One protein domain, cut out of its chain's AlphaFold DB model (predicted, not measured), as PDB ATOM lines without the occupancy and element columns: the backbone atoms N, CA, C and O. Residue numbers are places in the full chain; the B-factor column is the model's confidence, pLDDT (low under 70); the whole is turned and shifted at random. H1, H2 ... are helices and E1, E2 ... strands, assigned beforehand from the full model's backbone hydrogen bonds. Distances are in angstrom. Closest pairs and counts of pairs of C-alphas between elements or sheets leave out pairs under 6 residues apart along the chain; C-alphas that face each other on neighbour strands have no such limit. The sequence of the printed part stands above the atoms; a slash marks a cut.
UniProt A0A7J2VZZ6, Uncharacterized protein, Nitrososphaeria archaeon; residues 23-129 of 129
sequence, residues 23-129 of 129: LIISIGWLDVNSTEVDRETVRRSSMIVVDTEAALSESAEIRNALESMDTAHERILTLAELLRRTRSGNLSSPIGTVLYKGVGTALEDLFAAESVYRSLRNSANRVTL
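Overview. This is residues 23 to 129 of the 129 residues of an uncharacterized protein of Nitrososphaeria archaeon (UniProt A0A7J2VZZ6). Look first for a small body built on one twisted four-stranded sheet, with H1 over one face and H4 over the other; H2 and H3 make a corner that only grazes the sheet. From this body the long helix H5 sticks out as an arm, standing free from residue 109 on and making much of the greatest span. The printed part has 107 residues, with five named helices and four named strands in the order E1 H1 E2 H2 H3 E3 H4 E4 H5. The sheet runs E1 E4 E2 E3, all parallel, and the class is mixed, helices and strands. The whole is loose, with a radius of gyration of the C-alphas of 17.7 A and spans of 62 by 36 by 19 A.

Along the chain. Find C-alpha 23 at (-46.003, -34.655, -20.071), where E1, residues 23 to 26, begins. The other strands are E4, residues 97 to 101, 13.0 A long; E2, residues 45 to 50, 12.5 A; and E3, residues 76 to 78. The helices are H1, residues 39 to 44; H2, residues 55 to 58; H3, residues 60 to 67, 10.2 A; and H4, residues 79 to 87, 12.3 A. H5, residues 106 to 127, runs 31.9 A from C-alpha 106 at (-37.674, -25.164, 0.657) to C-alpha 127 at (-61.645, -5.774, 8.731).

Arrangement. Across the sheet, look for N 24 and O 98 of E1 and E4 at 2.9 A, N 49 and O 99 of E2 and E4 at 2.8 A, and N 50 and O 77 of E2 and E3 at 2.8 A, each within hydrogen-bond range. E1, H1, E2 and E3, H4, E4 are split strand-helix-strand units, each with another strand between its two parallel strands; E2, H2 H3, E3 is a strand-helix-strand unit of parallel neighbours; each crossover is right-handed. H1 is over E4 at a height over the sheet of 9.2 A, and its closest C-alphas to E4 are those of Arg 44 and Thr 97, 6.9 A. H4, on the opposite face, is over E3 at a height of 8.0 A; both helices stand up from the sheet. H1 and H3 touch at Arg 39 and Glu 61, their closest C-alphas, 6.9 A, only just about perpendicular at 70.3 degrees. H2 and H3 touch only at the corner, closest at the C-alphas of Leu 56 and Arg 63, 5.5 A. H5 is not on the sheet and touches no helix. Every O i to N i+4 pair is within hydrogen-bond range in H1, H4 and H5, and 3 of 4 in H3; H2 is too short for such a pair.

Size, cuts and confidence. The C-alphas farthest apart are those of Ser 68 and Leu 129, 63.2 A. The printed part has no cut and ends at the chain's last residue. The link from E1 to H1, 12 residues, is long. Confidence is under 70 at residues 69 to 72 and 126 to 129; the mean pLDDT of the printed part is 91.0.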
ATOM      1  N   LEU A  23     -46.627 -35.127 -21.300       95.19
ATOM      2  CA  LEU A  23     -46.003 -34.655 -20.071       95.19
ATOM      3  C   LEU A  23     -46.183 -35.721 -18.992       95.19
ATOM      4  O   LEU A  23     -47.308 -36.044 -18.599       95.19
ATOM      5  N   ILE A  24     -45.067 -36.265 -18.531       96.75
ATOM      6  CA  ILE A  24     -44.998 -37.170 -17.389       96.75
ATOM      7  C   ILE A  24     -44.502 -36.345 -16.211       96.75
ATOM      8  O   ILE A  24     -43.526 -35.621 -16.331       96.75
ATOM      9  N   ILE A  25     -45.196 -36.433 -15.085       98.19
ATOM     10  CA  ILE A  25     -44.853 -35.729 -13.847       98.19
ATOM     11  C   ILE A  25     -44.632 -36.823 -12.811       98.19
ATOM     12  O   ILE A  25     -45.596 -37.522 -12.507       98.19
ATOM     13  N   SER A  26     -43.392 -36.989 -12.354       97.75
ATOM     14  CA  SER A  26     -42.976 -37.845 -11.235       97.75
ATOM     15  C   SER A  26     -42.614 -36.918 -10.079       97.75
ATOM     16  O   SER A  26     -41.731 -36.076 -10.225       97.75
ATOM     17  N   ILE A  27     -43.336 -36.996  -8.967       97.00
ATOM     18  CA  ILE A  27     -43.125 -36.113  -7.801       97.00
ATOM     19  C   ILE A  27     -43.169 -36.862  -6.468       97.00
ATOM     20  O   ILE A  27     -42.914 -36.278  -5.421       97.00
ATOM     21  N   GLY A  28     -43.471 -38.159  -6.490       94.56
ATOM     22  CA  GLY A  28     -43.228 -39.042  -5.366       94.56
ATOM     23  C   GLY A  28     -41.727 -39.215  -5.142       94.56
ATOM     24  O   GLY A  28     -40.954 -39.523  -6.058       94.56
ATOM     25  N   TRP A  29     -41.318 -39.015  -3.896       93.56
ATOM     26  CA  TRP A  29     -39.972 -39.284  -3.419       93.56
ATOM     27  C   TRP A  29     -40.080 -39.843  -2.002       93.56
ATOM     28  O   TRP A  29     -40.541 -39.160  -1.090       93.56
ATOM     29  N   LEU A  30     -39.740 -41.124  -1.837       92.81
ATOM     30  CA  LEU A  30     -39.768 -41.797  -0.535       92.81
ATOM     31  C   LEU A  30     -38.371 -41.846   0.088       92.81
ATOM     32  O   LEU A  30     -38.210 -41.629   1.285       92.81
ATOM     33  N   ASP A  31     -37.376 -42.172  -0.733       92.25
ATOM     34  CA  ASP A  31     -35.955 -42.124  -0.406       92.25
ATOM     35  C   ASP A  31     -35.101 -42.145  -1.684       92.25
ATOM     36  O   ASP A  31     -35.607 -42.310  -2.798       92.25
ATOM     37  N   VAL A  32     -33.783 -42.037  -1.504       93.00
ATOM     38  CA  VAL A  32     -32.766 -41.955  -2.568       93.00
ATOM     39  C   VAL A  32     -32.692 -43.172  -3.506       93.00
ATOM     40  O   VAL A  32     -31.999 -43.119  -4.523       93.00
ATOM     41  N   ASN A  33     -33.371 -44.277  -3.177       95.25
ATOM     42  CA  ASN A  33     -33.430 -45.486  -4.005       95.25
ATOM     43  C   ASN A  33     -34.822 -45.730  -4.612       95.25
ATOM     44  O   ASN A  33     -34.972 -46.627  -5.442       95.25
ATOM     45  N   SER A  34     -35.836 -44.960  -4.210       95.44
ATOM     46  CA  SER A  34     -37.200 -45.081  -4.729       95.44
ATOM     47  C   SER A  34     -37.329 -44.538  -6.155       95.44
ATOM     48  O   SER A  34     -36.678 -43.565  -6.534       95.44
ATOM     49  N   THR A  35     -38.179 -45.182  -6.954       96.25
ATOM     50  CA  THR A  35     -38.466 -44.799  -8.346       96.25
ATOM     51  C   THR A  35     -39.965 -44.922  -8.605       96.25
ATOM     52  O   THR A  35     -40.582 -45.895  -8.178       96.25
ATOM     53  N   GLU A  36     -40.557 -43.952  -9.299       97.00
ATOM     54  CA  GLU A  36     -41.957 -44.002  -9.737       97.00
ATOM     55  C   GLU A  36     -42.086 -44.367 -11.213       97.00
ATOM     56  O   GLU A  36     -43.054 -45.017 -11.615       97.00
ATOM     57  N   VAL A  37     -41.108 -43.951 -12.017       96.69
ATOM     58  CA  VAL A  37     -40.997 -44.291 -13.432       96.69
ATOM     59  C   VAL A  37     -39.824 -45.232 -13.667       96.69
ATOM     60  O   VAL A  37     -38.825 -45.221 -12.947       96.69
ATOM     61  N   ASP A  38     -39.943 -46.072 -14.687       95.19
ATOM     62  CA  ASP A  38     -38.870 -46.976 -15.077       95.19
ATOM     63  C   ASP A  38     -37.785 -46.280 -15.915       95.19
ATOM     64  O   ASP A  38     -37.929 -45.148 -16.389       95.19
ATOM     65  N   ARG A  39     -36.670 -46.990 -16.134       93.75
ATOM     66  CA  ARG A  39     -35.565 -46.500 -16.973       93.75
ATOM     67  C   ARG A  39     -36.015 -46.187 -18.399       93.75
ATOM     68  O   ARG A  39     -35.529 -45.230 -18.991       93.75
ATOM     69  N   GLU A  40     -36.959 -46.959 -18.935       93.19
ATOM     70  CA  GLU A  40     -37.472 -46.758 -20.291       93.19
ATOM     71  C   GLU A  40     -38.204 -45.420 -20.432       93.19
ATOM     72  O   GLU A  40     -38.033 -44.724 -21.432       93.19
ATOM     73  N   THR A  41     -38.958 -45.009 -19.411       94.38
ATOM     74  CA  THR A  41     -39.605 -43.694 -19.365       94.38
ATOM     75  C   THR A  41     -38.581 -42.569 -19.439       94.38
ATOM     76  O   THR A  41     -38.744 -41.629 -20.224       94.38
ATOM     77  N   VAL A  42     -37.502 -42.672 -18.657       94.31
ATOM     78  CA  VAL A  42     -36.423 -41.675 -18.659       94.31
ATOM     79  C   VAL A  42     -35.729 -41.651 -20.025       94.31
ATOM     80  O   VAL A  42     -35.594 -40.590 -20.630       94.31
ATOM     81  N   ARG A  43     -35.392 -42.824 -20.574       91.44
ATOM     82  CA  ARG A  43     -34.727 -42.980 -21.877       91.44
ATOM     83  C   ARG A  43     -35.549 -42.420 -23.043       91.44
ATOM     84  O   ARG A  43     -34.992 -41.795 -23.947       91.44
ATOM     85  N   ARG A  44     -36.870 -42.636 -23.042       91.12
ATOM     86  CA  ARG A  44     -37.806 -42.135 -24.069       91.12
ATOM     87  C   ARG A  44     -38.132 -40.647 -23.931       91.12
ATOM     88  O   ARG A  44     -38.766 -40.080 -24.823       91.12
ATOM     89  N   SER A  45     -37.733 -40.005 -22.838       92.00
ATOM     90  CA  SER A  45     -37.992 -38.585 -22.634       92.00
ATOM     91  C   SER A  45     -37.037 -37.744 -23.478       92.00
ATOM     92  O   SER A  45     -35.816 -37.815 -23.358       92.00
ATOM     93  N   SER A  46     -37.614 -36.930 -24.360       91.81
ATOM     94  CA  SER A  46     -36.866 -36.012 -25.227       91.81
ATOM     95  C   SER A  46     -36.276 -34.829 -24.457       91.81
ATOM     96  O   SER A  46     -35.257 -34.274 -24.859       91.81
ATOM     97  N   MET A  47     -36.914 -34.466 -23.346       93.50
ATOM     98  CA  MET A  47     -36.493 -33.431 -22.415       93.50
ATOM     99  C   MET A  47     -36.846 -33.900 -21.009       93.50
ATOM    100  O   MET A  47     -37.921 -34.465 -20.786       93.50
ATOM    101  N   ILE A  48     -35.947 -33.649 -20.071       95.69
ATOM    102  CA  ILE A  48     -36.149 -33.919 -18.658       95.69
ATOM    103  C   ILE A  48     -36.043 -32.583 -17.934       95.69
ATOM    104  O   ILE A  48     -35.086 -31.838 -18.119       95.69
ATOM    105  N   VAL A  49     -37.047 -32.267 -17.131       97.19
ATOM    106  CA  VAL A  49     -37.079 -31.066 -16.310       97.19
ATOM    107  C   VAL A  49     -37.049 -31.501 -14.859       97.19
ATOM    108  O   VAL A  49     -37.926 -32.237 -14.422       97.19
ATOM    109  N   VAL A  50     -36.060 -31.051 -14.108       97.44
ATOM    110  CA  VAL A  50     -36.017 -31.240 -12.657       97.44
ATOM    111  C   VAL A  50     -36.458 -29.958 -11.961       97.44
ATOM    112  O   VAL A  50     -36.279 -28.874 -12.509       97.44
ATOM    113  N   ASP A  51     -37.046 -30.036 -10.774       96.75
ATOM    114  CA  ASP A  51     -37.348 -28.842  -9.972       96.75
ATOM    115  C   ASP A  51     -36.082 -28.015  -9.683       96.75
ATOM    116  O   ASP A  51     -36.026 -26.815  -9.972       96.75
ATOM    117  N   THR A  52     -35.037 -28.682  -9.200       96.69
ATOM    118  CA  THR A  52     -33.744 -28.129  -8.809       96.69
ATOM    119  C   THR A  52     -32.615 -29.117  -9.114       96.69
ATOM    120  O   THR A  52     -32.846 -30.287  -9.409       96.69
ATOM    121  N   GLU A  53     -31.368 -28.659  -8.992       95.75
ATOM    122  CA  GLU A  53     -30.179 -29.516  -9.123       95.75
ATOM    123  C   GLU A  53     -30.137 -30.660  -8.090       95.75
ATOM    124  O   GLU A  53     -29.497 -31.681  -8.332       95.75
ATOM    125  N   ALA A  54     -30.841 -30.539  -6.954       95.62
ATOM    126  CA  ALA A  54     -30.875 -31.587  -5.929       95.62
ATOM    127  C   ALA A  54     -31.425 -32.914  -6.478       95.62
ATOM    128  O   ALA A  54     -30.951 -33.992  -6.109       95.62
ATOM    129  N   ALA A  55     -32.348 -32.852  -7.444       95.31
ATOM    130  CA  ALA A  55     -32.895 -34.034  -8.096       95.31
ATOM    131  C   ALA A  55     -31.825 -34.882  -8.807       95.31
ATOM    132  O   ALA A  55     -32.029 -36.085  -8.961       95.31
ATOM    133  N   LEU A  56     -30.688 -34.298  -9.214       93.94
ATOM    134  CA  LEU A  56     -29.600 -35.045  -9.852       93.94
ATOM    135  C   LEU A  56     -28.942 -36.048  -8.892       93.94
ATOM    136  O   LEU A  56     -28.474 -37.096  -9.334       93.94
ATOM    137  N   SER A  57     -28.919 -35.747  -7.589       93.38
ATOM    138  CA  SER A  57     -28.376 -36.638  -6.556       93.38
ATOM    139  C   SER A  57     -29.449 -37.397  -5.776       93.38
ATOM    140  O   SER A  57     -29.212 -38.531  -5.362       93.38
ATOM    141  N   GLU A  58     -30.623 -36.799  -5.566       95.25
ATOM    142  CA  GLU A  58     -31.675 -37.358  -4.707       95.25
ATOM    143  C   GLU A  58     -32.635 -38.292  -5.443       95.25
ATOM    144  O   GLU A  58     -33.156 -39.232  -4.840       95.25
ATOM    145  N   SER A  59     -32.879 -38.068  -6.738       95.75
ATOM    146  CA  SER A  59     -33.754 -38.938  -7.519       95.75
ATOM    147  C   SER A  59     -32.976 -40.123  -8.075       95.75
ATOM    148  O   SER A  59     -32.106 -39.957  -8.931       95.75
ATOM    149  N   ALA A  60     -33.346 -41.342  -7.670       95.50
ATOM    150  CA  ALA A  60     -32.798 -42.554  -8.270       95.50
ATOM    151  C   ALA A  60     -33.068 -42.623  -9.784       95.50
ATOM    152  O   ALA A  60     -32.227 -43.110 -10.531       95.50
ATOM    153  N   GLU A  61     -34.214 -42.120 -10.255       94.25
ATOM    154  CA  GLU A  61     -34.583 -42.123 -11.680       94.25
ATOM    155  C   GLU A  61     -33.577 -41.313 -12.508       94.25
ATOM    156  O   GLU A  61     -33.149 -41.761 -13.571       94.25
ATOM    157  N   ILE A  62     -33.171 -40.148 -11.993       94.81
ATOM    158  CA  ILE A  62     -32.245 -39.238 -12.674       94.81
ATOM    159  C   ILE A  62     -30.799 -39.675 -12.466       94.81
ATOM    160  O   ILE A  62     -30.061 -39.821 -13.438       94.81
ATOM    161  N   ARG A  63     -30.401 -39.967 -11.224       93.62
ATOM    162  CA  ARG A  63     -29.040 -40.401 -10.898       93.62
ATOM    163  C   ARG A  63     -28.638 -41.650 -11.682       93.62
ATOM    164  O   ARG A  63     -27.585 -41.666 -12.312       93.62
ATOM    165  N   ASN A  64     -29.508 -42.662 -11.732       91.00
ATOM    166  CA  ASN A  64     -29.238 -43.883 -12.495       91.00
ATOM    167  C   ASN A  64     -29.128 -43.615 -14.007       91.00
ATOM    168  O   ASN A  64     -28.374 -44.298 -14.700       91.00
ATOM    169  N   ALA A  65     -29.882 -42.648 -14.537       89.12
ATOM    170  CA  ALA A  65     -29.838 -42.282 -15.952       89.12
ATOM    171  C   ALA A  65     -28.547 -41.531 -16.325       89.12
ATOM    172  O   ALA A  65     -27.985 -41.752 -17.400       89.12
ATOM    173  N   LEU A  66     -28.037 -40.703 -15.409       89.25
ATOM    174  CA  LEU A  66     -26.736 -40.047 -15.542       89.25
ATOM    175  C   LEU A  66     -25.582 -41.059 -15.495       89.25
ATOM    176  O   LEU A  66     -24.689 -41.004 -16.339       89.25
ATOM    177  N   GLU A  67     -25.617 -42.004 -14.548       85.75
ATOM    178  CA  GLU A  67     -24.589 -43.045 -14.381       85.75
ATOM    179  C   GLU A  67     -24.509 -43.999 -15.584       85.75
ATOM    180  O   GLU A  67     -23.423 -44.419 -15.979       85.75
ATOM    181  N   SER A  68     -25.651 -44.335 -16.186       77.12
ATOM    182  CA  SER A  68     -25.727 -45.254 -17.332       77.12
ATOM    183  C   SER A  68     -25.379 -44.607 -18.677       77.12
ATOM    184  O   SER A  68     -25.345 -45.307 -19.684       77.12
ATOM    185  N   MET A  69     -25.126 -43.292 -18.716       66.69
ATOM    186  CA  MET A  69     -25.003 -42.487 -19.944       66.69
ATOM    187  C   MET A  69     -26.227 -42.572 -20.882       66.69
ATOM    188  O   MET A  69     -26.187 -42.034 -21.991       66.69
ATOM    189  N   ASP A  70     -27.333 -43.185 -20.439       64.44
ATOM    190  CA  ASP A  70     -28.583 -43.307 -21.203       64.44
ATOM    191  C   ASP A  70     -29.216 -41.927 -21.456       64.44
ATOM    192  O   ASP A  70     -29.915 -41.709 -22.454       64.44
ATOM    193  N   THR A  71     -28.923 -40.955 -20.585       64.62
ATOM    194  CA  THR A  71     -29.287 -39.548 -20.761       64.62
ATOM    195  C   THR A  71     -28.065 -38.681 -21.034       64.62
ATOM    196  O   THR A  71     -27.155 -38.580 -20.212       64.62
ATOM    197  N   ALA A  72     -28.083 -37.968 -22.162       66.69
ATOM    198  CA  ALA A  72     -27.184 -36.838 -22.358       66.69
ATOM    199  C   ALA A  72     -27.578 -35.735 -21.364       66.69
ATOM    200  O   ALA A  72     -28.739 -35.320 -21.357       66.69
ATOM    201  N   HIS A  73     -26.621 -35.245 -20.568       75.88
ATOM    202  CA  HIS A  73     -26.819 -34.135 -19.620       75.88
ATOM    203  C   HIS A  73     -27.511 -32.930 -20.284       75.88
ATOM    204  O   HIS A  73     -28.299 -32.233 -19.662       75.88
ATOM    205  N   GLU A  74     -27.289 -32.746 -21.586       82.00
ATOM    206  CA  GLU A  74     -27.883 -31.700 -22.422       82.00
ATOM    207  C   GLU A  74     -29.420 -31.714 -22.488       82.00
ATOM    208  O   GLU A  74     -30.024 -30.689 -22.807       82.00
ATOM    209  N   ARG A  75     -30.069 -32.854 -22.207       90.00
ATOM    210  CA  ARG A  75     -31.539 -32.977 -22.211       90.00
ATOM    211  C   ARG A  75     -32.169 -32.652 -20.858       90.00
ATOM    212  O   ARG A  75     -33.397 -32.587 -20.791       90.00
ATOM    213  N   ILE A  76     -31.362 -32.492 -19.807       94.06
ATOM    214  CA  ILE A  76     -31.824 -32.173 -18.457       94.06
ATOM    215  C   ILE A  76     -31.746 -30.661 -18.253       94.06
ATOM    216  O   ILE A  76     -30.735 -30.035 -18.556       94.06
ATOM    217  N   LEU A  77     -32.829 -30.081 -17.748       95.62
ATOM    218  CA  LEU A  77     -32.913 -28.678 -17.365       95.62
ATOM    219  C   LEU A  77     -33.506 -28.579 -15.969       95.62
ATOM    220  O   LEU A  77     -34.473 -29.268 -15.655       95.62
ATOM    221  N   THR A  78     -33.020 -27.651 -15.159       96.88
ATOM    222  CA  THR A  78     -33.796 -27.211 -13.997       96.88
ATOM    223  C   THR A  78     -35.029 -26.431 -14.451       96.88
ATOM    224  O   THR A  78     -35.037 -25.781 -15.504       96.88
ATOM    225  N   LEU A  79     -36.076 -26.411 -13.629       96.88
ATOM    226  CA  LEU A  79     -37.276 -25.619 -13.878       96.88
ATOM    227  C   LEU A  79     -36.918 -24.131 -14.016       96.88
ATOM    228  O   LEU A  79     -37.461 -23.426 -14.867       96.88
ATOM    229  N   ALA A  80     -35.937 -23.661 -13.244       96.38
ATOM    230  CA  ALA A  80     -35.419 -22.302 -13.344       96.38
ATOM    231  C   ALA A  80     -34.767 -22.013 -14.711       96.38
ATOM    232  O   ALA A  80     -34.988 -20.943 -15.285       96.38
ATOM    233  N   GLU A  81     -33.981 -22.941 -15.261       96.31
ATOM    234  CA  GLU A  81     -33.410 -22.808 -16.606       96.31
ATOM    235  C   GLU A  81     -34.472 -22.857 -17.692       96.31
ATOM    236  O   GLU A  81     -34.438 -22.017 -18.594       96.31
ATOM    237  N   LEU A  82     -35.430 -23.782 -17.588       96.00
ATOM    238  CA  LEU A  82     -36.561 -23.868 -18.505       96.00
ATOM    239  C   LEU A  82     -37.286 -22.517 -18.574       96.00
ATOM    240  O   LEU A  82     -37.465 -21.962 -19.655       96.00
ATOM    241  N   LEU A  83     -37.634 -21.942 -17.421       95.75
ATOM    242  CA  LEU A  83     -38.303 -20.643 -17.342       95.75
ATOM    243  C   LEU A  83     -37.450 -19.507 -17.924       95.75
ATOM    244  O   LEU A  83     -37.982 -18.646 -18.628       95.75
ATOM    245  N   ARG A  84     -36.133 -19.495 -17.670       96.81
ATOM    246  CA  ARG A  84     -35.217 -18.495 -18.249       96.81
ATOM    247  C   ARG A  84     -35.152 -18.598 -19.773       96.81
ATOM    248  O   ARG A  84     -35.297 -17.575 -20.438       96.81
ATOM    249  N   ARG A  85     -34.985 -19.806 -20.323       95.44
ATOM    250  CA  ARG A  85     -34.915 -20.041 -21.776       95.44
ATOM    251  C   ARG A  85     -36.236 -19.712 -22.466       95.44
ATOM    252  O   ARG A  85     -36.218 -19.100 -23.530       95.44
ATOM    253  N   THR A  86     -37.368 -20.035 -21.838       94.44
ATOM    254  CA  THR A  86     -38.699 -19.640 -22.324       94.44
ATOM    255  C   THR A  86     -38.831 -18.121 -22.391       94.44
ATOM    256  O   THR A  86     -39.246 -17.588 -23.415       94.44
ATOM    257  N   ARG A  87     -38.427 -17.397 -21.336       95.62
ATOM    258  CA  ARG A  87     -38.485 -15.923 -21.309       95.62
ATOM    259  C   ARG A  87     -37.584 -15.266 -22.351       95.62
ATOM    260  O   ARG A  87     -37.952 -14.228 -22.885       95.62
ATOM    261  N   SER A  88     -36.418 -15.845 -22.627       95.62
ATOM    262  CA  SER A  88     -35.474 -15.305 -23.607       95.62
ATOM    263  C   SER A  88     -35.754 -15.752 -25.047       95.62
ATOM    264  O   SER A  88     -34.986 -15.396 -25.932       95.62
ATOM    265  N   GLY A  89     -36.790 -16.568 -25.289       92.56
ATOM    266  CA  GLY A  89     -37.090 -17.134 -26.611       92.56
ATOM    267  C   GLY A  89     -36.087 -18.191 -27.097       92.56
ATOM    268  O   GLY A  89     -36.145 -18.598 -28.251       92.56
ATOM    269  N   ASN A  90     -35.191 -18.666 -26.225       90.06
ATOM    270  CA  ASN A  90     -34.135 -19.634 -26.556       90.06
ATOM    271  C   ASN A  90     -34.547 -21.084 -26.257       90.06
ATOM    272  O   ASN A  90     -33.691 -21.948 -26.063       90.06
ATOM    273  N   LEU A  91     -35.851 -21.353 -26.150       89.94
ATOM    274  CA  LEU A  91     -36.378 -22.694 -25.930       89.94
ATOM    275  C   LEU A  91     -37.140 -23.162 -27.169       89.94
ATOM    276  O   LEU A  91     -38.173 -22.602 -27.527       89.94
ATOM    277  N   SER A  92     -36.638 -24.218 -27.799       85.81
ATOM    278  CA  SER A  92     -37.375 -24.939 -28.833       85.81
ATOM    279  C   SER A  92     -38.453 -25.819 -28.205       85.81
ATOM    280  O   SER A  92     -38.266 -26.358 -27.111       85.81
ATOM    281  N   SER A  93     -39.568 -26.007 -28.913       85.44
ATOM    282  CA  SER A  93     -40.590 -26.971 -28.502       85.44
ATOM    283  C   SER A  93     -39.976 -28.369 -28.344       85.44
ATOM    284  O   SER A  93     -39.200 -28.786 -29.211       85.44
ATOM    285  N   PRO A  94     -40.308 -29.111 -27.271       85.38
ATOM    286  CA  PRO A  94     -39.824 -30.475 -27.101       85.38
ATOM    287  C   PRO A  94     -40.344 -31.340 -28.248       85.38
ATOM    288  O   PRO A  94     -41.512 -31.243 -28.601       85.38
ATOM    289  N   ILE A  95     -39.497 -32.198 -28.816       86.50
ATOM    290  CA  ILE A  95     -39.831 -33.039 -29.981       86.50
ATOM    291  C   ILE A  95     -40.599 -34.324 -29.619       86.50
ATOM    292  O   ILE A  95     -40.988 -35.081 -30.501       86.50
ATOM    293  N   GLY A  96     -40.833 -34.582 -28.330       90.06
ATOM    294  CA  GLY A  96     -41.536 -35.773 -27.860       90.06
ATOM    295  C   GLY A  96     -41.984 -35.658 -26.407       90.06
ATOM    296  O   GLY A  96     -42.440 -34.599 -25.967       90.06
ATOM    297  N   THR A  97     -41.874 -36.761 -25.668       93.12
ATOM    298  CA  THR A  97     -42.207 -36.826 -24.241       93.12
ATOM    299  C   THR A  97     -41.305 -35.904 -23.423       93.12
ATOM    300  O   THR A  97     -40.097 -35.837 -23.659       93.12
ATOM    301  N   VAL A  98     -41.902 -35.220 -22.451       95.06
ATOM    302  CA  VAL A  98     -41.219 -34.461 -21.407       95.06
ATOM    303  C   VAL A  98     -41.454 -35.172 -20.082       95.06
ATOM    304  O   VAL A  98     -42.603 -35.441 -19.723       95.06
ATOM    305  N   LEU A  99     -40.378 -35.455 -19.356       96.38
ATOM    306  CA  LEU A  99     -40.445 -35.919 -17.975       96.38
ATOM    307  C   LEU A  99     -40.126 -34.753 -17.051       96.38
ATOM    308  O   LEU A  99     -39.052 -34.175 -17.140       96.38
ATOM    309  N   TYR A 100     -41.041 -34.432 -16.151       98.00
ATOM    310  CA  TYR A 100     -40.764 -33.595 -15.000       98.00
ATOM    311  C   TYR A 100     -40.499 -34.475 -13.776       98.00
ATOM    312  O   TYR A 100     -41.310 -35.361 -13.482       98.00
ATOM    313  N   LYS A 101     -39.400 -34.210 -13.065       97.56
ATOM    314  CA  LYS A 101     -39.089 -34.801 -11.764       97.56
ATOM    315  C   LYS A 101     -39.023 -33.723 -10.682       97.56
ATOM    316  O   LYS A 101     -38.191 -32.827 -10.768       97.56
ATOM    317  N   GLY A 102     -39.855 -33.857  -9.654       97.12
ATOM    318  CA  GLY A 102     -39.741 -33.089  -8.413       97.12
ATOM    319  C   GLY A 102     -39.231 -33.956  -7.261       97.12
ATOM    320  O   GLY A 102     -39.670 -35.099  -7.115       97.12
ATOM    321  N   VAL A 103     -38.313 -33.415  -6.464       95.69
ATOM    322  CA  VAL A 103     -37.892 -33.946  -5.152       95.69
ATOM    323  C   VAL A 103     -38.255 -32.992  -4.002       95.69
ATOM    324  O   VAL A 103     -38.284 -33.406  -2.848       95.69
ATOM    325  N   GLY A 104     -38.630 -31.753  -4.325       94.06
ATOM    326  CA  GLY A 104     -39.040 -30.706  -3.399       94.06
ATOM    327  C   GLY A 104     -37.933 -29.686  -3.144       94.06
ATOM    328  O   GLY A 104     -36.739 -29.985  -3.177       94.06
ATOM    329  N   THR A 105     -38.326 -28.444  -2.857       94.38
ATOM    330  CA  THR A 105     -37.391 -27.399  -2.430       94.38
ATOM    331  C   THR A 105     -38.018 -26.468  -1.402       94.38
ATOM    332  O   THR A 105     -39.147 -26.010  -1.556       94.38
ATOM    333  N   ALA A 106     -37.236 -26.091  -0.387       95.94
ATOM    334  CA  ALA A 106     -37.674 -25.164   0.657       95.94
ATOM    335  C   ALA A 106     -38.090 -23.780   0.116       95.94
ATOM    336  O   ALA A 106     -38.800 -23.034   0.790       95.94
ATOM    337  N   LEU A 107     -37.652 -23.408  -1.095       95.25
ATOM    338  CA  LEU A 107     -38.099 -22.172  -1.738       95.25
ATOM    339  C   LEU A 107     -39.590 -22.217  -2.087       95.25
ATOM    340  O   LEU A 107     -40.274 -21.210  -1.910       95.25
ATOM    341  N   GLU A 108     -40.099 -23.358  -2.553       94.94
ATOM    342  CA  GLU A 108     -41.522 -23.526  -2.868       94.94
ATOM    343  C   GLU A 108     -42.369 -23.363  -1.601       94.94
ATOM    344  O   GLU A 108     -43.341 -22.602  -1.610       94.94
ATOM    345  N   ASP A 109     -41.933 -23.964  -0.490       96.94
ATOM    346  CA  ASP A 109     -42.573 -23.814   0.821       96.94
ATOM    347  C   ASP A 109     -42.563 -22.359   1.302       96.94
ATOM    348  O   ASP A 109     -43.584 -21.836   1.756       96.94
ATOM    349  N   LEU A 110     -41.421 -21.674   1.174       98.06
ATOM    350  CA  LEU A 110     -41.274 -20.282   1.592       98.06
ATOM    351  C   LEU A 110     -42.210 -19.354   0.811       98.06
ATOM    352  O   LEU A 110     -42.888 -18.522   1.416       98.06
ATOM    353  N   PHE A 111     -42.276 -19.491  -0.517       97.50
ATOM    354  CA  PHE A 111     -43.159 -18.661  -1.340       97.50
ATOM    355  C   PHE A 111     -44.639 -18.983  -1.110       97.50
ATOM    356  O   PHE A 111     -45.468 -18.068  -1.097       97.50
ATOM    357  N   ALA A 112     -44.987 -20.250  -0.872       97.62
ATOM    358  CA  ALA A 112     -46.341 -20.629  -0.480       97.62
ATOM    359  C   ALA A 112     -46.728 -19.990   0.867       97.62
ATOM    360  O   ALA A 112     -47.783 -19.354   0.972       97.62
ATOM    361  N   ALA A 113     -45.850 -20.078   1.870       98.06
ATOM    362  CA  ALA A 113     -46.053 -19.470   3.181       98.06
ATOM    363  C   ALA A 113     -46.153 -17.937   3.102       98.06
ATOM    364  O   ALA A 113     -47.051 -17.343   3.704       98.06
ATOM    365  N   GLU A 114     -45.286 -17.286   2.321       98.06
ATOM    366  CA  GLU A 114     -45.326 -15.839   2.098       98.06
ATOM    367  C   GLU A 114     -46.649 -15.408   1.445       98.06
ATOM    368  O   GLU A 114     -47.261 -14.425   1.873       98.06
ATOM    369  N   SER A 115     -47.116 -16.150   0.437       97.56
ATOM    370  CA  SER A 115     -48.384 -15.886  -0.251       97.56
ATOM    371  C   SER A 115     -49.570 -15.921   0.720       97.56
ATOM    372  O   SER A 115     -50.361 -14.971   0.783       97.56
ATOM    373  N   VAL A 116     -49.644 -16.963   1.557       97.50
ATOM    374  CA  VAL A 116     -50.670 -17.086   2.604       97.50
ATOM    375  C   VAL A 116     -50.557 -15.943   3.616       97.50
ATOM    376  O   VAL A 116     -51.553 -15.282   3.914       97.50
ATOM    377  N   TYR A 117     -49.348 -15.650   4.097       96.88
ATOM    378  CA  TYR A 117     -49.107 -14.576   5.059       96.88
ATOM    379  C   TYR A 117     -49.557 -13.204   4.532       96.88
ATOM    380  O   TYR A 117     -50.261 -12.463   5.225       96.88
ATOM    381  N   ARG A 118     -49.212 -12.865   3.284       95.75
ATOM    382  CA  ARG A 118     -49.628 -11.609   2.636       95.75
ATOM    383  C   ARG A 118     -51.145 -11.528   2.485       95.75
ATOM    384  O   ARG A 118     -51.721 -10.473   2.751       95.75
ATOM    385  N   SER A 119     -51.793 -12.628   2.100       95.44
ATOM    386  CA  SER A 119     -53.253 -12.699   1.976       95.44
ATOM    387  C   SER A 119     -53.957 -12.426   3.312       95.44
ATOM    388  O   SER A 119     -54.874 -11.597   3.385       95.44
ATOM    389  N   LEU A 120     -53.473 -13.041   4.396       95.69
ATOM    390  CA  LEU A 120     -54.010 -12.837   5.743       95.69
ATOM    391  C   LEU A 120     -53.785 -11.406   6.241       95.69
ATOM    392  O   LEU A 120     -54.722 -10.779   6.733       95.69
ATOM    393  N   ARG A 121     -52.583 -10.847   6.051       93.00
ATOM    394  CA  ARG A 121     -52.274  -9.459   6.434       93.00
ATOM    395  C   ARG A 121     -53.169  -8.447   5.710       93.00
ATOM    396  O   ARG A 121     -53.672  -7.515   6.332       93.00
ATOM    397  N   ASN A 122     -53.394  -8.635   4.411       87.81
ATOM    398  CA  ASN A 122     -54.260  -7.755   3.622       87.81
ATOM    399  C   ASN A 122     -55.733  -7.866   4.040       87.81
ATOM    400  O   ASN A 122     -56.448  -6.865   4.043       87.81
ATOM    401  N   SER A 123     -56.180  -9.066   4.413       82.56
ATOM    402  CA  SER A 123     -57.543  -9.301   4.900       82.56
ATOM    403  C   SER A 123     -57.762  -8.682   6.281       82.56
ATOM    404  O   SER A 123     -58.768  -8.011   6.487       82.56
ATOM    405  N   ALA A 124     -56.793  -8.809   7.193       74.00
ATOM    406  CA  ALA A 124     -56.837  -8.168   8.507       74.00
ATOM    407  C   ALA A 124     -56.935  -6.637   8.395       74.00
ATOM    408  O   ALA A 124     -57.750  -6.025   9.075       74.00
ATOM    409  N   ASN A 125     -56.195  -6.019   7.469       70.00
ATOM    410  CA  ASN A 125     -56.291  -4.577   7.216       70.00
ATOM    411  C   ASN A 125     -57.658  -4.125   6.663       70.00
ATOM    412  O   ASN A 125     -57.994  -2.954   6.801       70.00
ATOM    413  N   ARG A 126     -58.440  -5.014   6.032       62.09
ATOM    414  CA  ARG A 126     -59.789  -4.700   5.516       62.09
ATOM    415  C   ARG A 126     -60.894  -4.842   6.561       62.09
ATOM    416  O   ARG A 126     -61.966  -4.303   6.339       62.09
ATOM    417  N   VAL A 127     -60.661  -5.580   7.647       63.72
ATOM    418  CA  VAL A 127     -61.645  -5.774   8.731       63.72
ATOM    419  C   VAL A 127     -61.596  -4.626   9.749       63.72
ATOM    420  O   VAL A 127     -62.568  -4.389  10.457       63.72
ATOM    421  N   THR A 128     -60.484  -3.892   9.811       58.00
ATOM    422  CA  THR A 128     -60.267  -2.776  10.749       58.00
ATOM    423  C   THR A 128     -60.662  -1.398  10.178       58.00
ATOM    424  O   THR A 128     -60.388  -0.385  10.818       58.00
ATOM    425  N   LEU A 129     -61.271  -1.343   8.985       47.59
ATOM    426  CA  LEU A 129     -61.782  -0.133   8.315       47.59
ATOM    427  C   LEU A 129     -63.305  -0.210   8.176       47.59
ATOM    428  O   LEU A 129     -63.945   0.853   8.316       47.59
TER     429      LEU A 129